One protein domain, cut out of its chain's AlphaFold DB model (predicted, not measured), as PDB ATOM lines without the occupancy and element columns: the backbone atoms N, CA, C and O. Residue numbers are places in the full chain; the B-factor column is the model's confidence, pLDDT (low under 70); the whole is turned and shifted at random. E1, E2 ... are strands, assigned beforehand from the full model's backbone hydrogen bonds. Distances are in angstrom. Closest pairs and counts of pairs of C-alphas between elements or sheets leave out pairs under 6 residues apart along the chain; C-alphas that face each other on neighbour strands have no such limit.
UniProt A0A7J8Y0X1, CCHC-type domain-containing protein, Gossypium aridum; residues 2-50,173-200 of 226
ATOM      1  N   ALA A   2     267.914 267.218 281.057       66.56
ATOM      2  CA  ALA A   2     267.418 266.240 282.023       66.56
ATOM      3  C   ALA A   2     265.987 265.875 281.629       66.56
ATOM      4  O   ALA A   2     265.219 266.772 281.287       66.56
ATOM      5  N   VAL A   3     265.640 264.591 281.670       76.38
ATOM      6  CA  VAL A   3     264.269 264.123 281.445       76.38
ATOM      7  C   VAL A   3     263.776 263.498 282.737       76.38
ATOM      8  O   VAL A   3     264.471 262.682 283.340       76.38
ATOM      9  N   PHE A   4     262.586 263.902 283.163       80.44
ATOM     10  CA  PHE A   4     261.924 263.336 284.329       80.44
ATOM     11  C   PHE A   4     260.914 262.308 283.867       80.44
ATOM     12  O   PHE A   4     260.101 262.576 282.984       80.44
ATOM     13  N   ILE A   5     260.960 261.143 284.495       84.19
ATOM     14  CA  ILE A   5     260.016 260.066 284.245       84.19
ATOM     15  C   ILE A   5     259.159 259.943 285.496       84.19
ATOM     16  O   ILE A   5     259.680 259.758 286.596       84.19
ATOM     17  N   ASN A   6     257.845 260.075 285.332       85.31
ATOM     18  CA  ASN A   6     256.904 259.816 286.407       85.31
ATOM     19  C   ASN A   6     256.581 258.316 286.428       85.31
ATOM     20  O   ASN A   6     255.973 257.814 285.489       85.31
ATOM     21  N   LEU A   7     257.002 257.621 287.486       85.06
ATOM     22  CA  LEU A   7     256.781 256.180 287.660       85.06
ATOM     23  C   LEU A   7     255.401 255.846 288.247       85.06
ATOM     24  O   LEU A   7     255.023 254.679 288.255       85.06
ATOM     25  N   ASP A   8     254.646 256.848 288.711       84.62
ATOM     26  CA  ASP A   8     253.259 256.676 289.166       84.62
ATOM     27  C   ASP A   8     252.288 256.525 287.984       84.62
ATOM     28  O   ASP A   8     251.117 256.192 288.168       84.62
ATOM     29  N   ARG A   9     252.760 256.800 286.762       86.81
ATOM     30  CA  ARG A   9     252.002 256.657 285.520       86.81
ATOM     31  C   ARG A   9     252.627 255.585 284.638       86.81
ATOM     32  O   ARG A   9     253.838 255.367 284.671       86.81
ATOM     33  N   SER A  10     251.789 254.955 283.822       86.06
ATOM     34  CA  SER A  10     252.224 254.039 282.774       86.06
ATOM     35  C   SER A  10     253.216 254.750 281.850       86.06
ATOM     36  O   SER A  10     253.010 255.901 281.455       86.06
ATOM     37  N   LEU A  11     254.326 254.079 281.543       89.38
ATOM     38  CA  LEU A  11     255.309 254.594 280.597       89.38
ATOM     39  C   LEU A  11     254.679 254.653 279.205       89.38
ATOM     40  O   LEU A  11     253.860 253.804 278.856       89.38
ATOM     41  N   VAL A  12     255.085 255.644 278.415       90.12
ATOM     42  CA  VAL A  12     254.607 255.833 277.042       90.12
ATOM     43  C   VAL A  12     255.725 255.480 276.071       90.12
ATOM     44  O   VAL A  12     256.855 255.931 276.222       90.12
ATOM     45  N   SER A  13     255.433 254.662 275.066       90.69
ATOM     46  CA  SER A  13     256.418 254.264 274.049       90.69
ATOM     47  C   SER A  13     256.625 255.342 272.978       90.69
ATOM     48  O   SER A  13     257.578 255.270 272.203       90.69
ATOM     49  N   GLN A  14     255.741 256.344 272.936       93.56
ATOM     50  CA  GLN A  14     255.687 257.378 271.910       93.56
ATOM     51  C   GLN A  14     255.397 258.747 272.528       93.56
ATOM     52  O   GLN A  14     254.531 258.884 273.394       93.56
ATOM     53  N   VAL A  15     256.095 259.771 272.047       91.75
ATOM     54  CA  VAL A  15     255.871 261.174 272.416       91.75
ATOM     55  C   VAL A  15     255.749 262.024 271.157       91.75
ATOM     56  O   VAL A  15     256.401 261.742 270.152       91.75
ATOM     57  N   LEU A  16     254.906 263.056 271.200       93.00
ATOM     58  CA  LEU A  16     254.785 264.020 270.111       93.00
ATOM     59  C   LEU A  16     255.711 265.202 270.406       93.00
ATOM     60  O   LEU A  16     255.547 265.882 271.419       93.00
ATOM     61  N   VAL A  17     256.689 265.438 269.534       91.19
ATOM     62  CA  VAL A  17     257.643 266.547 269.661       91.19
ATOM     63  C   VAL A  17     257.582 267.357 268.378       91.19
ATOM     64  O   VAL A  17     257.892 266.850 267.304       91.19
ATOM     65  N   ASN A  18     257.163 268.620 268.481       91.94
ATOM     66  CA  ASN A  18     257.007 269.525 267.335       91.94
ATOM     67  C   ASN A  18     256.091 268.973 266.221       91.94
ATOM     68  O   ASN A  18     256.315 269.235 265.042       91.94
ATOM     69  N   GLY A  19     255.061 268.202 266.585       93.94
ATOM     70  CA  GLY A  19     254.129 267.594 265.629       93.94
ATOM     71  C   GLY A  19     254.618 266.295 264.978       93.94
ATOM     72  O   GLY A  19     253.874 265.704 264.198       93.94
ATOM     73  N   GLU A  20     255.814 265.813 265.322       92.44
ATOM     74  CA  GLU A  20     256.334 264.521 264.870       92.44
ATOM     75  C   GLU A  20     256.305 263.490 266.004       92.44
ATOM     76  O   GLU A  20     256.655 263.785 267.150       92.44
ATOM     77  N   ILE A  21     255.873 262.266 265.689       94.38
ATOM     78  CA  ILE A  21     255.850 261.151 266.644       94.38
ATOM     79  C   ILE A  21     257.260 260.572 266.754       94.38
ATOM     80  O   ILE A  21     257.833 260.124 265.760       94.38
ATOM     81  N   GLN A  22     257.799 260.535 267.970       94.69
ATOM     82  CA  GLN A  22     259.089 259.927 268.282       94.69
ATOM     83  C   GLN A  22     258.917 258.746 269.234       94.69
ATOM     84  O   GLN A  22     258.143 258.806 270.190       94.69
ATOM     85  N   TRP A  23     259.673 257.680 268.982       92.94
ATOM     86  CA  TRP A  23     259.688 256.482 269.815       92.94
ATOM     87  C   TRP A  23     260.674 256.643 270.970       92.94
ATOM     88  O   TRP A  23     261.843 256.971 270.759       92.94
ATOM     89  N   VAL A  24     260.209 256.385 272.190       90.94
ATOM     90  CA  VAL A  24     261.025 256.462 273.403       90.94
ATOM     91  C   VAL A  24     261.481 255.062 273.787       90.94
ATOM     92  O   VAL A  24     260.672 254.195 274.114       90.94
ATOM     93  N   ILE A  25     262.797 254.848 273.772       89.75
ATOM     94  CA  ILE A  25     263.421 253.627 274.284       89.75
ATOM     95  C   ILE A  25     263.954 253.923 275.677       89.75
ATOM     96  O   ILE A  25     264.794 254.802 275.872       89.75
ATOM     97  N   TYR A  26     263.464 253.173 276.655       88.81
ATOM     98  CA  TYR A  26     263.881 253.325 278.035       88.81
ATOM     99  C   TYR A  26     265.012 252.359 278.371       88.81
ATOM    100  O   TYR A  26     264.789 251.201 278.728       88.81
ATOM    101  N   GLU A  27     266.241 252.850 278.299       84.25
ATOM    102  CA  GLU A  27     267.389 252.119 278.823       84.25
ATOM    103  C   GLU A  27     267.454 252.258 280.356       84.25
ATOM    104  O   GLU A  27     267.080 253.279 280.933       84.25
ATOM    105  N   ALA A  28     267.924 251.210 281.034       80.62
ATOM    106  CA  ALA A  28     268.178 251.190 282.478       80.62
ATOM    107  C   ALA A  28     266.965 251.309 283.433       80.62
ATOM    108  O   ALA A  28     267.182 251.427 284.641       80.62
ATOM    109  N   LEU A  29     265.711 251.164 282.978       81.75
ATOM    110  CA  LEU A  29     264.550 251.037 283.893       81.75
ATOM    111  C   LEU A  29     264.706 249.885 284.893       81.75
ATOM    112  O   LEU A  29     264.293 249.999 286.042       81.75
ATOM    113  N   LEU A  30     265.374 248.808 284.473       79.00
ATOM    114  CA  LEU A  30     265.710 247.656 285.312       79.00
ATOM    115  C   LEU A  30     266.562 248.020 286.539       79.00
ATOM    116  O   LEU A  30     266.627 247.255 287.496       79.00
ATOM    117  N   THR A  31     267.226 249.179 286.520       83.38
ATOM    118  CA  THR A  31     268.090 249.641 287.614       83.38
ATOM    119  C   THR A  31     267.368 250.543 288.616       83.38
ATOM    120  O   THR A  31     267.974 250.959 289.609       83.38
ATOM    121  N   ILE A  32     266.092 250.856 288.370       86.56
ATOM    122  CA  ILE A  32     265.275 251.704 289.238       86.56
ATOM    123  C   ILE A  32     264.490 250.836 290.213       86.56
ATOM    124  O   ILE A  32     263.782 249.902 289.836       86.56
ATOM    125  N   CYS A  33     264.546 251.191 291.492       87.38
ATOM    126  CA  CYS A  33     263.666 250.602 292.482       87.38
ATOM    127  C   CYS A  33     262.273 251.246 292.418       87.38
ATOM    128  O   CYS A  33     262.078 252.353 292.920       87.38
ATOM    129  N   PHE A  34     261.276 250.528 291.892       82.88
ATOM    130  CA  PHE A  34     259.880 250.992 291.827       82.88
ATOM    131  C   PHE A  34     259.246 251.305 293.191       82.88
ATOM    132  O   PHE A  34     258.253 252.014 293.258       82.88
ATOM    133  N   SER A  35     259.803 250.795 294.294       83.19
ATOM    134  CA  SER A  35     259.280 251.078 295.634       83.19
ATOM    135  C   SER A  35     259.761 252.406 296.216       83.19
ATOM    136  O   SER A  35     259.098 252.941 297.096       83.19
ATOM    137  N   CYS A  36     260.904 252.937 295.771       85.50
ATOM    138  CA  CYS A  36     261.451 254.186 296.319       85.50
ATOM    139  C   CYS A  36     261.860 255.226 295.267       85.50
ATOM    140  O   CYS A  36     262.330 256.300 295.639       85.50
ATOM    141  N   GLY A  37     261.736 254.909 293.975       83.25
ATOM    142  CA  GLY A  37     262.075 255.796 292.861       83.25
ATOM    143  C   GLY A  37     263.569 256.103 292.709       83.25
ATOM    144  O   GLY A  37     263.930 257.009 291.964       83.25
ATOM    145  N   LYS A  38     264.458 255.394 293.419       83.25
ATOM    146  CA  LYS A  38     265.911 255.615 293.353       83.25
ATOM    147  C   LYS A  38     266.585 254.597 292.434       83.25
ATOM    148  O   LYS A  38     266.237 253.418 292.435       83.25
ATOM    149  N   TYR A  39     267.592 255.066 291.704       84.81
ATOM    150  CA  TYR A  39     268.464 254.240 290.870       84.81
ATOM    151  C   TYR A  39     269.482 253.459 291.711       84.81
ATOM    152  O   TYR A  39     269.851 253.870 292.815       84.81
ATOM    153  N   GLY A  40     269.973 252.350 291.155       82.81
ATOM    154  CA  GLY A  40     271.142 251.626 291.661       82.81
ATOM    155  C   GLY A  40     270.833 250.459 292.594       82.81
ATOM    156  O   GLY A  40     271.760 249.891 293.162       82.81
ATOM    157  N   HIS A  41     269.563 250.084 292.763       84.69
ATOM    158  CA  HIS A  41     269.205 248.876 293.501       84.69
ATOM    159  C   HIS A  41     267.885 248.277 293.020       84.69
ATOM    160  O   HIS A  41     266.965 248.983 292.610       84.69
ATOM    161  N   VAL A  42     267.787 246.955 293.120       82.56
ATOM    162  CA  VAL A  42     266.537 246.223 292.908       82.56
ATOM    163  C   VAL A  42     265.645 246.325 294.143       82.56
ATOM    164  O   VAL A  42     266.119 246.612 295.244       82.56
ATOM    165  N   LYS A  43     264.344 246.068 293.979       81.56
ATOM    166  CA  LYS A  43     263.336 246.112 295.056       81.56
ATOM    167  C   LYS A  43     263.784 245.400 296.340       81.56
ATOM    168  O   LYS A  43     263.575 245.923 297.429       81.56
ATOM    169  N   GLU A  44     264.442 244.253 296.205       80.62
ATOM    170  CA  GLU A  44     264.909 243.420 297.323       80.62
ATOM    171  C   GLU A  44     266.029 244.069 298.148       80.62
ATOM    172  O   GLU A  44     266.165 243.799 299.337       80.62
ATOM    173  N   MET A  45     266.799 244.973 297.543       77.69
ATOM    174  CA  MET A  45     267.883 245.715 298.193       77.69
ATOM    175  C   MET A  45     267.434 247.099 298.685       77.69
ATOM    176  O   MET A  45     268.254 247.913 299.116       77.69
ATOM    177  N   CYS A  46     266.133 247.397 298.622       87.06
ATOM    178  CA  CYS A  46     265.604 248.681 299.054       87.06
ATOM    179  C   CYS A  46     265.494 248.750 300.581       87.06
ATOM    180  O   CYS A  46     264.486 248.370 301.177       87.06
ATOM    181  N   LEU A  47     266.517 249.317 301.224       81.19
ATOM    182  CA  LEU A  47     266.538 249.544 302.676       81.19
ATOM    183  C   LEU A  47     265.436 250.505 303.161       81.19
ATOM    184  O   LEU A  47     265.121 250.535 304.348       81.19
ATOM    185  N   SER A  48     264.819 251.268 302.252       68.06
ATOM    186  CA  SER A  48     263.777 252.252 302.575       68.06
ATOM    187  C   SER A  48     262.473 251.616 303.077       68.06
ATOM    188  O   SER A  48     261.717 252.280 303.776       68.06
ATOM    189  N   LEU A  49     262.208 250.341 302.758       62.22
ATOM    190  CA  LEU A  49     261.021 249.617 303.242       62.22
ATOM    191  C   LEU A  49     261.226 248.964 304.619       62.22
ATOM    192  O   LEU A  49     260.252 248.627 305.289       62.22
ATOM    193  N   ALA A  50     262.477 248.789 305.055       58.78
ATOM    194  CA  ALA A  50     262.806 248.095 306.302       58.78
ATOM    195  C   ALA A  50     262.613 248.963 307.561       58.78
ATOM    196  O   ALA A  50     262.698 248.455 308.676       58.78
ATOM    197  N   PHE A 173     252.846 248.953 278.048       58.56
ATOM    198  CA  PHE A 173     252.681 250.330 277.593       58.56
ATOM    199  C   PHE A 173     251.201 250.589 277.329       58.56
ATOM    200  O   PHE A 173     250.517 249.763 276.721       58.56
ATOM    201  N   GLU A 174     250.705 251.734 277.782       66.12
ATOM    202  CA  GLU A 174     249.402 252.213 277.341       66.12
ATOM    203  C   GLU A 174     249.595 252.921 275.999       66.12
ATOM    204  O   GLU A 174     250.320 253.915 275.915       66.12
ATOM    205  N   ASP A 175     248.951 252.417 274.942       55.09
ATOM    206  CA  ASP A 175     248.849 253.092 273.642       55.09
ATOM    207  C   ASP A 175     247.881 254.281 273.755       55.09
ATOM    208  O   ASP A 175     246.818 254.345 273.134       55.09
ATOM    209  N   THR A 176     248.213 255.237 274.613       55.22
ATOM    210  CA  THR A 176     247.535 256.526 274.631       55.22
ATOM    211  C   THR A 176     248.095 257.353 273.489       55.22
ATOM    212  O   THR A 176     249.304 257.582 273.435       55.22
ATOM    213  N   GLY A 177     247.220 257.790 272.575       59.91
ATOM    214  CA  GLY A 177     247.567 258.722 271.500       59.91
ATOM    215  C   GLY A 177     248.472 259.831 272.036       59.91
ATOM    216  O   GLY A 177     248.165 260.411 273.076       59.91
ATOM    217  N   GLY A 178     249.625 260.013 271.381       54.12
ATOM    218  CA  GLY A 178     250.805 260.690 271.924       54.12
ATOM    219  C   GLY A 178     250.493 261.931 272.761       54.12
ATOM    220  O   GLY A 178     249.716 262.795 272.364       54.12
ATOM    221  N   THR A 179     251.121 262.019 273.933       61.94
ATOM    222  CA  THR A 179     251.050 263.232 274.754       61.94
ATOM    223  C   THR A 179     251.906 264.311 274.095       61.94
ATOM    224  O   THR A 179     253.073 264.062 273.788       61.94
ATOM    225  N   ASP A 180     251.328 265.491 273.867       60.81
ATOM    226  CA  ASP A 180     252.057 266.648 273.346       60.81
ATOM    227  C   ASP A 180     252.906 267.264 274.463       60.81
ATOM    228  O   ASP A 180     252.395 267.601 275.536       60.81
ATOM    229  N   VAL A 181     254.216 267.364 274.234       61.06
ATOM    230  CA  VAL A 181     255.164 267.922 275.203       61.06
ATOM    231  C   VAL A 181     255.740 269.210 274.633       61.06
ATOM    232  O   VAL A 181     256.646 269.201 273.802       61.06
ATOM    233  N   THR A 182     255.244 270.345 275.124       60.41
ATOM    234  CA  THR A 182     255.801 271.660 274.793       60.41
ATOM    235  C   THR A 182     257.055 271.914 275.634       60.41
ATOM    236  O   THR A 182     256.978 272.071 276.852       60.41
ATOM    237  N   LEU A 183     258.229 271.949 274.999       63.81
ATOM    238  CA  LEU A 183     259.492 272.272 275.668       63.81
ATOM    239  C   LEU A 183     259.640 273.796 275.806       63.81
ATOM    240  O   LEU A 183     260.110 274.463 274.888       63.81
ATOM    241  N   ASP A 184     259.254 274.352 276.955       65.06
ATOM    242  CA  ASP A 184     259.589 275.735 277.313       65.06
ATOM    243  C   ASP A 184     260.995 275.779 277.938       65.06
ATOM    244  O   ASP A 184     261.270 275.145 278.960       65.06
ATOM    245  N   GLY A 185     261.904 276.531 277.313       59.56
ATOM    246  CA  GLY A 185     263.305 276.657 277.721       59.56
ATOM    247  C   GLY A 185     263.538 277.340 279.074       59.56
ATOM    248  O   GLY A 185     264.690 277.467 279.483       59.56
ATOM    249  N   THR A 186     262.490 277.786 279.775       63.72
ATOM    250  CA  THR A 186     262.618 278.602 280.996       63.72
ATOM    251  C   THR A 186     262.332 277.874 282.317       63.72
ATOM    252  O   THR A 186     262.539 278.458 283.379       63.72
ATOM    253  N   VAL A 187     261.897 276.605 282.300       50.78
ATOM    254  CA  VAL A 187     261.196 276.007 283.464       50.78
ATOM    255  C   VAL A 187     262.043 275.064 284.346       50.78
ATOM    256  O   VAL A 187     261.589 274.658 285.413       50.78
ATOM    257  N   LEU A 188     263.288 274.725 283.992       47.72
ATOM    258  CA  LEU A 188     264.073 273.740 284.762       47.72
ATOM    259  C   LEU A 188     265.192 274.380 285.606       47.72
ATOM    260  O   LEU A 188     266.150 274.920 285.060       47.72
ATOM    261  N   ASP A 189     265.094 274.266 286.940       53.25
ATOM    262  CA  ASP A 189     266.115 274.700 287.913       53.25
ATOM    263  C   ASP A 189     267.262 273.665 288.003       53.25
ATOM    264  O   ASP A 189     267.074 272.572 288.548       53.25
ATOM    265  N   PRO A 190     268.473 273.961 287.500       47.84
ATOM    266  CA  PRO A 190     269.573 272.997 287.452       47.84
ATOM    267  C   PRO A 190     270.073 272.548 288.837       47.84
ATOM    268  O   PRO A 190     270.772 271.542 288.926       47.84
ATOM    269  N   GLY A 191     269.721 273.253 289.920       50.00
ATOM    270  CA  GLY A 191     270.183 272.933 291.275       50.00
ATOM    271  C   GLY A 191     269.413 271.818 291.995       50.00
ATOM    272  O   GLY A 191     269.884 271.329 293.020       50.00
ATOM    273  N   LYS A 192     268.237 271.412 291.501       51.88
ATOM    274  CA  LYS A 192     267.322 270.503 292.230       51.88
ATOM    275  C   LYS A 192     267.089 269.159 291.552       51.88
ATOM    276  O   LYS A 192     266.267 268.365 292.014       51.88
ATOM    277  N   HIS A 193     267.774 268.907 290.445       39.03
ATOM    278  CA  HIS A 193     267.323 267.913 289.490       39.03
ATOM    279  C   HIS A 193     268.471 267.067 288.941       39.03
ATOM    280  O   HIS A 193     269.458 267.584 288.422       39.03
ATOM    281  N   THR A 194     268.329 265.747 289.047       36.62
ATOM    282  CA  THR A 194     269.293 264.778 288.520       36.62
ATOM    283  C   THR A 194     269.095 264.645 287.013       36.62
ATOM    284  O   THR A 194     268.019 264.271 286.554       36.62
ATOM    285  N   ALA A 195     270.126 264.970 286.236       34.28
ATOM    286  CA  ALA A 195     270.081 264.900 284.781       34.28
ATOM    287  C   ALA A 195     270.521 263.523 284.272       34.28
ATOM    288  O   ALA A 195     271.586 263.035 284.643       34.28
ATOM    289  N   ILE A 196     269.725 262.936 283.380       37.09
ATOM    290  CA  ILE A 196     270.135 261.815 282.531       37.09
ATOM    291  C   ILE A 196     270.314 262.377 281.123       37.09
ATOM    292  O   ILE A 196     269.391 262.965 280.559       37.09
ATOM    293  N   THR A 197     271.523 262.241 280.586       31.27
ATOM    294  CA  THR A 197     271.869 262.704 279.242       31.27
ATOM    295  C   THR A 197     271.548 261.595 278.251       31.27
ATOM    296  O   THR A 197     272.138 260.519 278.321       31.27
ATOM    297  N   PHE A 198     270.633 261.850 277.322       36.50
ATOM    298  CA  PHE A 198     270.352 260.922 276.233       36.50
ATOM    299  C   PHE A 198     271.403 261.109 275.149       36.50
ATOM    300  O   PHE A 198     271.737 262.236 274.776       36.50
ATOM    301  N   LYS A 199     271.943 259.995 274.663       42.03
ATOM    302  CA  LYS A 199     272.784 259.998 273.475       42.03
ATOM    303  C   LYS A 199     271.857 260.138 272.275       42.03
ATOM    304  O   LYS A 199     271.020 259.279 272.031       42.03
ATOM    305  N   GLU A 200     271.979 261.256 271.576       36.72
ATOM    306  CA  GLU A 200     271.234 261.532 270.354       36.72
ATOM    307  C   GLU A 200     271.584 260.462 269.307       36.72
ATOM    308  O   GLU A 200     272.712 260.394 268.814       36.72
TER     309      GLU A 200
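AT A GLANCE: This is residues 2 to 50 and 173 to 200 of the 226 residues of the protein "CCHC-type domain-containing protein" of Gossypium aridum (UniProt A0A7J8Y0X1). With little regular structure, this is a loose set of winding loops with one small hairpin, E1 and E2, at one end; residues 2 to 13 run through the middle, residues 24 to 50 wind away to the other end, and residues 173 to 200 pass beside E1, where residues 179 to 180 pair with residues 15 to 16, and loop back. The printed part has 77 residues, no named helix and two antiparallel strands, E1 then E2; the class is all strand, with 8 residues in named elements. It is loose, with a radius of gyration of the C-alphas of 14.7 A and spans of 45 by 33 by 22 A.

IN THESE COORDINATES: E1, residues 14 to 17, begins at C-alpha 14 (255.687, 257.378, 271.910) and is 9.6 A long. E2, residues 20 to 23, is 10.0 A long and ends at C-alpha 23 (259.688, 256.482, 269.815).

HOW THE PARTS SIT: E1 and E2 form a hairpin with a tight link, their directions at 144 degrees. N 15 and O 22 are within hydrogen-bond range at 2.9 A. Residues 15 to 16 of E1 pair with residues 179 to 180, parallel.

THE WHOLE: The C-alphas farthest apart, of Gly 19 and Ala 50, are 45.9 A apart. Residues 51 to 172 are cut out, leaving 30.5 A between C-alphas 50 and 173. The pLDDT is under 70 at residues 2, 48 to 50 and 173 to 200.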